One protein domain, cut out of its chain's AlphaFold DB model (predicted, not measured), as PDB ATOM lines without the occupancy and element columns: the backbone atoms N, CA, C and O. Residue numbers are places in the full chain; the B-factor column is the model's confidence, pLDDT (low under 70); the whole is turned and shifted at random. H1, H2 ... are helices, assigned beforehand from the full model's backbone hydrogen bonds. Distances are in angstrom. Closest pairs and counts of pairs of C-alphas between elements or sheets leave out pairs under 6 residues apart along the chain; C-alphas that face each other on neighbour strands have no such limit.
ATOM      1  N   ALA A   2     -19.122 -37.550  60.923       63.03
ATOM      2  CA  ALA A   2     -17.868 -36.840  60.601       63.03
ATOM      3  C   ALA A   2     -17.223 -37.194  59.240       63.03
ATOM      4  O   ALA A   2     -16.709 -36.308  58.561       63.03
ATOM      5  N   ASN A   3     -17.303 -38.454  58.790       73.31
ATOM      6  CA  ASN A   3     -16.802 -38.849  57.463       73.31
ATOM      7  C   ASN A   3     -17.511 -38.114  56.316       73.31
ATOM      8  O   ASN A   3     -16.889 -37.807  55.307       73.31
ATOM      9  N   VAL A   4     -18.798 -37.790  56.484       77.94
ATOM     10  CA  VAL A   4     -19.572 -37.057  55.472       77.94
ATOM     11  C   VAL A   4     -19.036 -35.635  55.323       77.94
ATOM     12  O   VAL A   4     -18.888 -35.157  54.205       77.94
ATOM     13  N   LEU A   5     -18.677 -34.986  56.437       75.06
ATOM     14  CA  LEU A   5     -18.084 -33.647  56.428       75.06
ATOM     15  C   LEU A   5     -16.686 -33.646  55.797       75.06
ATOM     16  O   LEU A   5     -16.383 -32.750  55.016       75.06
ATOM     17  N   LEU A   6     -15.869 -34.673  56.062       77.75
ATOM     18  CA  LEU A   6     -14.562 -34.830  55.417       77.75
ATOM     19  C   LEU A   6     -14.675 -35.031  53.905       77.75
ATOM     20  O   LEU A   6     -13.965 -34.384  53.139       77.75
ATOM     21  N   VAL A   7     -15.570 -35.920  53.471       79.88
ATOM     22  CA  VAL A   7     -15.775 -36.194  52.045       79.88
ATOM     23  C   VAL A   7     -16.348 -34.959  51.350       79.88
ATOM     24  O   VAL A   7     -15.860 -34.579  50.291       79.88
ATOM     25  N   ALA A   8     -17.321 -34.274  51.957       81.88
ATOM     26  CA  ALA A   8     -17.871 -33.034  51.413       81.88
ATOM     27  C   ALA A   8     -16.802 -31.938  51.280       81.88
ATOM     28  O   ALA A   8     -16.718 -31.282  50.245       81.88
ATOM     29  N   TYR A   9     -15.949 -31.774  52.292       74.75
ATOM     30  CA  TYR A   9     -14.843 -30.823  52.259       74.75
ATOM     31  C   TYR A   9     -13.821 -31.165  51.166       74.75
ATOM     32  O   TYR A   9     -13.466 -30.295  50.371       74.75
ATOM     33  N   LEU A  10     -13.418 -32.436  51.053       80.88
ATOM     34  CA  LEU A  10     -12.543 -32.915  49.981       80.88
ATOM     35  C   LEU A  10     -13.118 -32.562  48.601       80.88
ATOM     36  O   LEU A  10     -12.396 -32.040  47.753       80.88
ATOM     37  N   LEU A  11     -14.417 -32.795  48.385       83.62
ATOM     38  CA  LEU A  11     -15.081 -32.470  47.122       83.62
ATOM     39  C   LEU A  11     -15.125 -30.961  46.846       83.62
ATOM     40  O   LEU A  11     -14.922 -30.557  45.703       83.62
ATOM     41  N   ILE A  12     -15.337 -30.124  47.866       79.88
ATOM     42  CA  ILE A  12     -15.306 -28.656  47.731       79.88
ATOM     43  C   ILE A  12     -13.901 -28.173  47.353       79.88
ATOM     44  O   ILE A  12     -13.755 -27.331  46.466       79.88
ATOM     45  N   VAL A  13     -12.861 -28.725  47.981       80.06
ATOM     46  CA  VAL A  13     -11.463 -28.415  47.649       80.06
ATOM     47  C   VAL A  13     -11.153 -28.818  46.208       80.06
ATOM     48  O   VAL A  13     -10.588 -28.025  45.457       80.06
ATOM     49  N   LEU A  14     -11.574 -30.012  45.788       82.00
ATOM     50  CA  LEU A  14     -11.381 -30.502  44.421       82.00
ATOM     51  C   LEU A  14     -12.125 -29.636  43.393       82.00
ATOM     52  O   LEU A  14     -11.560 -29.274  42.362       82.00
ATOM     53  N   ALA A  15     -13.359 -29.234  43.700       80.56
ATOM     54  CA  ALA A  15     -14.127 -28.311  42.872       80.56
ATOM     55  C   ALA A  15     -13.418 -26.954  42.730       80.56
ATOM     56  O   ALA A  15     -13.326 -26.424  41.623       80.56
ATOM     57  N   LEU A  16     -12.848 -26.417  43.814       77.25
ATOM     58  CA  LEU A  16     -12.061 -25.183  43.768       77.25
ATOM     59  C   LEU A  16     -10.795 -25.326  42.911       77.25
ATOM     60  O   LEU A  16     -10.519 -24.425  42.119       77.25
ATOM     61  N   ILE A  17     -10.075 -26.456  42.987       76.81
ATOM     62  CA  ILE A  17      -8.925 -26.746  42.103       76.81
ATOM     63  C   ILE A  17      -9.348 -26.651  40.637       76.81
ATOM     64  O   ILE A  17      -8.714 -25.948  39.851       76.81
ATOM     65  N   VAL A  18     -10.430 -27.340  40.268       80.69
ATOM     66  CA  VAL A  18     -10.924 -27.381  38.886       80.69
ATOM     67  C   VAL A  18     -11.306 -25.986  38.399       80.69
ATOM     68  O   VAL A  18     -10.904 -25.596  37.306       80.69
ATOM     69  N   VAL A  19     -12.012 -25.203  39.218       75.75
ATOM     70  CA  VAL A  19     -12.382 -23.817  38.890       75.75
ATOM     71  C   VAL A  19     -11.145 -22.951  38.636       75.75
ATOM     72  O   VAL A  19     -11.136 -22.137  37.714       75.75
ATOM     73  N   ILE A  20     -10.072 -23.146  39.398       75.44
ATOM     74  CA  ILE A  20      -8.830 -22.372  39.264       75.44
ATOM     75  C   ILE A  20      -8.036 -22.783  38.024       75.44
ATOM     76  O   ILE A  20      -7.468 -21.930  37.340       75.44
ATOM     77  N   LEU A  21      -8.035 -24.072  37.685       75.44
ATOM     78  CA  LEU A  21      -7.446 -24.551  36.435       75.44
ATOM     79  C   LEU A  21      -8.252 -24.086  35.216       75.44
ATOM     80  O   LEU A  21      -7.659 -23.715  34.203       75.44
ATOM     81  N   LEU A  22      -9.580 -24.020  35.324       71.88
ATOM     82  CA  LEU A  22     -10.453 -23.516  34.263       71.88
ATOM     83  C   LEU A  22     -10.235 -22.013  34.010       71.88
ATOM     84  O   LEU A  22     -10.154 -21.579  32.864       71.88
ATOM     85  N   GLN A  23     -10.012 -21.220  35.067       66.56
ATOM     86  CA  GLN A  23      -9.631 -19.802  34.942       66.56
ATOM     87  C   GLN A  23      -8.300 -19.599  34.187       66.56
ATOM     88  O   GLN A  23      -8.050 -18.520  33.649       66.56
ATOM     89  N   ARG A  24      -7.445 -20.631  34.102       62.09
ATOM     90  CA  ARG A  24      -6.222 -20.652  33.277       62.09
ATOM     91  C   ARG A  24      -6.475 -21.200  31.868       62.09
ATOM     92  O   ARG A  24      -5.834 -20.717  30.934       62.09
ATOM     93  N   SER A  25      -7.359 -22.188  31.693       57.28
ATOM     94  CA  SER A  25      -7.514 -22.914  30.419       57.28
ATOM     95  C   SER A  25      -8.073 -22.057  29.280       57.28
ATOM     96  O   SER A  25      -7.776 -22.338  28.123       57.28
ATOM     97  N   GLU A  26      -8.800 -20.979  29.584       57.06
ATOM     98  CA  GLU A  26      -9.282 -20.016  28.575       57.06
ATOM     99  C   GLU A  26      -8.355 -18.792  28.415       57.06
ATOM    100  O   GLU A  26      -8.402 -18.081  27.414       57.06
ATOM    101  N   GLY A  27      -7.454 -18.560  29.373       58.06
ATOM    102  CA  GLY A  27      -6.650 -17.337  29.472       58.06
ATOM    103  C   GLY A  27      -5.281 -17.362  28.780       58.06
ATOM    104  O   GLY A  27      -4.529 -16.397  28.912       58.06
ATOM    105  N   GLY A  28      -4.911 -18.445  28.082       57.69
ATOM    106  CA  GLY A  28      -3.552 -18.640  27.545       57.69
ATOM    107  C   GLY A  28      -3.409 -18.682  26.017       57.69
ATOM    108  O   GLY A  28      -2.290 -18.597  25.509       57.69
ATOM    109  N   ASN A  49       3.217 -11.338  30.192       59.12
ATOM    110  CA  ASN A  49       3.794 -11.321  31.534       59.12
ATOM    111  C   ASN A  49       2.743 -11.026  32.615       59.12
ATOM    112  O   ASN A  49       2.828 -11.571  33.711       59.12
ATOM    113  N   LEU A  50       1.726 -10.209  32.314       66.81
ATOM    114  CA  LEU A  50       0.665  -9.891  33.269       66.81
ATOM    115  C   LEU A  50      -0.189 -11.126  33.568       66.81
ATOM    116  O   LEU A  50      -0.228 -11.540  34.717       66.81
ATOM    117  N   LEU A  51      -0.775 -11.763  32.545       62.91
ATOM    118  CA  LEU A  51      -1.644 -12.940  32.708       62.91
ATOM    119  C   LEU A  51      -0.925 -14.108  33.393       62.91
ATOM    120  O   LEU A  51      -1.469 -14.735  34.302       62.91
ATOM    121  N   THR A  52       0.332 -14.359  33.014       70.75
ATOM    122  CA  THR A  52       1.151 -15.399  33.647       70.75
ATOM    123  C   THR A  52       1.377 -15.106  35.128       70.75
ATOM    124  O   THR A  52       1.283 -16.016  35.953       70.75
ATOM    125  N   ARG A  53       1.625 -13.839  35.477       69.69
ATOM    126  CA  ARG A  53       1.876 -13.398  36.851       69.69
ATOM    127  C   ARG A  53       0.606 -13.401  37.697       69.69
ATOM    128  O   ARG A  53       0.672 -13.841  38.839       69.69
ATOM    129  N   THR A  54      -0.547 -13.003  37.154       71.94
ATOM    130  CA  THR A  54      -1.823 -13.072  37.882       71.94
ATOM    131  C   THR A  54      -2.187 -14.512  38.211       71.94
ATOM    132  O   THR A  54      -2.528 -14.789  39.358       71.94
ATOM    133  N   THR A  55      -2.053 -15.458  37.270       76.31
ATOM    134  CA  THR A  55      -2.345 -16.854  37.624       76.31
ATOM    135  C   THR A  55      -1.306 -17.447  38.563       76.31
ATOM    136  O   THR A  55      -1.670 -18.266  39.392       76.31
ATOM    137  N   ALA A  56      -0.030 -17.061  38.466       76.56
ATOM    138  CA  ALA A  56       0.980 -17.526  39.416       76.56
ATOM    139  C   ALA A  56       0.631 -17.087  40.848       76.56
ATOM    140  O   ALA A  56       0.716 -17.887  41.773       76.56
ATOM    141  N   ILE A  57       0.162 -15.846  41.016       76.81
ATOM    142  CA  ILE A  57      -0.313 -15.336  42.308       76.81
ATOM    143  C   ILE A  57      -1.546 -16.120  42.777       76.81
ATOM    144  O   ILE A  57      -1.572 -16.578  43.916       76.81
ATOM    145  N   LEU A  58      -2.537 -16.328  41.906       74.75
ATOM    146  CA  LEU A  58      -3.740 -17.095  42.248       74.75
ATOM    147  C   LEU A  58      -3.430 -18.560  42.587       74.75
ATOM    148  O   LEU A  58      -4.007 -19.097  43.525       74.75
ATOM    149  N   ALA A  59      -2.490 -19.191  41.883       76.00
ATOM    150  CA  ALA A  59      -2.056 -20.559  42.147       76.00
ATOM    151  C   ALA A  59      -1.356 -20.683  43.508       76.00
ATOM    152  O   ALA A  59      -1.624 -21.623  44.252       76.00
ATOM    153  N   VAL A  60      -0.498 -19.718  43.862       81.75
ATOM    154  CA  VAL A  60       0.152 -19.674  45.181       81.75
ATOM    155  C   VAL A  60      -0.876 -19.453  46.289       81.75
ATOM    156  O   VAL A  60      -0.851 -20.171  47.286       81.75
ATOM    157  N   LEU A  61      -1.805 -18.507  46.110       79.75
ATOM    158  CA  LEU A  61      -2.885 -18.263  47.073       79.75
ATOM    159  C   LEU A  61      -3.763 -19.502  47.259       79.75
ATOM    160  O   LEU A  61      -4.084 -19.859  48.387       79.75
ATOM    161  N   PHE A  62      -4.086 -20.193  46.170       79.44
ATOM    162  CA  PHE A  62      -4.849 -21.430  46.212       79.44
ATOM    163  C   PHE A  62      -4.143 -22.534  47.008       79.44
ATOM    164  O   PHE A  62      -4.740 -23.115  47.915       79.44
ATOM    165  N   PHE A  63      -2.868 -22.797  46.710       78.69
ATOM    166  CA  PHE A  63      -2.082 -23.788  47.445       78.69
ATOM    167  C   PHE A  63      -1.964 -23.432  48.930       78.69
ATOM    168  O   PHE A  63      -2.107 -24.307  49.783       78.69
ATOM    169  N   ALA A  64      -1.762 -22.151  49.251       83.31
ATOM    170  CA  ALA A  64      -1.714 -21.679  50.630       83.31
ATOM    171  C   ALA A  64      -3.048 -21.908  51.363       83.31
ATOM    172  O   ALA A  64      -3.043 -22.395  52.493       83.31
ATOM    173  N   SER A  65      -4.189 -21.625  50.722       78.88
ATOM    174  CA  SER A  65      -5.516 -21.900  51.287       78.88
ATOM    175  C   SER A  65      -5.775 -23.396  51.475       78.88
ATOM    176  O   SER A  65      -6.307 -23.785  52.513       78.88
ATOM    177  N   ALA A  66      -5.365 -24.241  50.520       76.25
ATOM    178  CA  ALA A  66      -5.513 -25.692  50.619       76.25
ATOM    179  C   ALA A  66      -4.728 -26.262  51.812       76.25
ATOM    180  O   ALA A  66      -5.268 -27.041  52.599       76.25
ATOM    181  N   ILE A  67      -3.479 -25.826  51.991       82.31
ATOM    182  CA  ILE A  67      -2.639 -26.237  53.122       82.31
ATOM    183  C   ILE A  67      -3.211 -25.694  54.439       82.31
ATOM    184  O   ILE A  67      -3.370 -26.452  55.393       82.31
ATOM    185  N   GLY A  68      -3.574 -24.408  54.494       83.69
ATOM    186  CA  GLY A  68      -4.079 -23.767  55.710       83.69
ATOM    187  C   GLY A  68      -5.376 -24.385  56.232       83.69
ATOM    188  O   GLY A  68      -5.485 -24.660  57.425       83.69
ATOM    189  N   LEU A  69      -6.338 -24.661  55.349       75.44
ATOM    190  CA  LEU A  69      -7.592 -25.301  55.744       75.44
ATOM    191  C   LEU A  69      -7.402 -26.781  56.107       75.44
ATOM    192  O   LEU A  69      -8.081 -27.262  57.006       75.44
ATOM    193  N   THR A  70      -6.459 -27.488  55.470       78.50
ATOM    194  CA  THR A  70      -6.108 -28.869  55.856       78.50
ATOM    195  C   THR A  70      -5.536 -28.909  57.270       78.50
ATOM    196  O   THR A  70      -5.984 -29.708  58.084       78.50
ATOM    197  N   ILE A  71      -4.602 -28.008  57.593       80.31
ATOM    198  CA  ILE A  71      -4.012 -27.918  58.936       80.31
ATOM    199  C   ILE A  71      -5.077 -27.545  59.973       80.31
ATOM    200  O   ILE A  71      -5.145 -28.174  61.024       80.31
ATOM    201  N   LEU A  72      -5.927 -26.553  59.680       76.25
ATOM    202  CA  LEU A  72      -6.987 -26.131  60.598       76.25
ATOM    203  C   LEU A  72      -7.996 -27.259  60.861       76.25
ATOM    204  O   LEU A  72      -8.397 -27.465  62.000       76.25
ATOM    205  N   ASN A  73      -8.364 -28.018  59.825       70.19
ATOM    206  CA  ASN A  73      -9.280 -29.145  59.962       70.19
ATOM    207  C   ASN A  73      -8.653 -30.322  60.726       70.19
ATOM    208  O   ASN A  73      -9.350 -30.989  61.477       70.19
ATOM    209  N   GLU A  74      -7.349 -30.567  60.568       73.44
ATOM    210  CA  GLU A  74      -6.644 -31.637  61.284       73.44
ATOM    211  C   GLU A  74      -6.532 -31.350  62.790       73.44
ATOM    212  O   GLU A  74      -6.720 -32.251  63.608       73.44
ATOM    213  N   ILE A  75      -6.300 -30.087  63.173       68.75
ATOM    214  CA  ILE A  75      -6.239 -29.673  64.586       68.75
ATOM    215  C   ILE A  75      -7.557 -29.993  65.310       68.75
ATOM    216  O   ILE A  75      -7.525 -30.504  66.429       68.75
ATOM    217  N   ASP A  76      -8.700 -29.780  64.657       64.69
ATOM    218  CA  ASP A  76     -10.020 -30.076  65.231       64.69
ATOM    219  C   ASP A  76     -10.311 -31.588  65.354       64.69
ATOM    220  O   ASP A  76     -11.201 -31.993  66.104       64.69
TER     221      ASP A  76
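What this domain is: This is residues 2 to 28 and 49 to 76 of the 152 residues of the protein "Protein-export membrane protein SecG" of Devosia subaequoris (UniProt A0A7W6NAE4). Two long helices, H2 and H1, lie side by side and nearly parallel in line but run opposite ways, making a narrow rod one helix thick. They draw nearest toward one end, by Arg 24 and Thr 55, and of the 23 residues between them in the chain 20, residues 29 to 48, are cut out. The printed part has 55 residues, with two named helices, H1 then H2, and no named strand; the class is all helix. It is loose, with a radius of gyration of the C-alphas of 13.6 A, and spans 43 by 19 by 6 A.

How they stand to each other: H2, residues 49 to 76, and H1, residues 2 to 25, touch, their closest C-alphas being those of Arg 24 and Thr 55, 7.0 A apart. Their lines stand at a shallow tilt of 5 degrees, opposite ways, with centres 12.7 A apart. H2 touches H1 with residues 55 to 66 alone, and H1 touches H2 with residues 13 to 24 alone. Every O i to N i+4 pair is within hydrogen-bond range in H1, and 23 of 24 in H2.

Where its parts are: H2 measures 41.0 A from C-alpha 49 to C-alpha 76, at (-10.020, -30.076, 65.231). H1 measures 34.8 A from C-alpha 2, at (-17.868, -36.840, 60.601), to C-alpha 25.

The domain as a whole: The C-alphas farthest apart, of Ala 2 and Asn 49, are 44.3 A apart. Residues 29 to 48 are not printed; C-alphas 28 and 49 are 11.1 A apart across the cut. Mean pLDDT of the printed part is 74.1, with residues 2, 23 to 28, 49 to 51, 53 and 75 to 76 under 70.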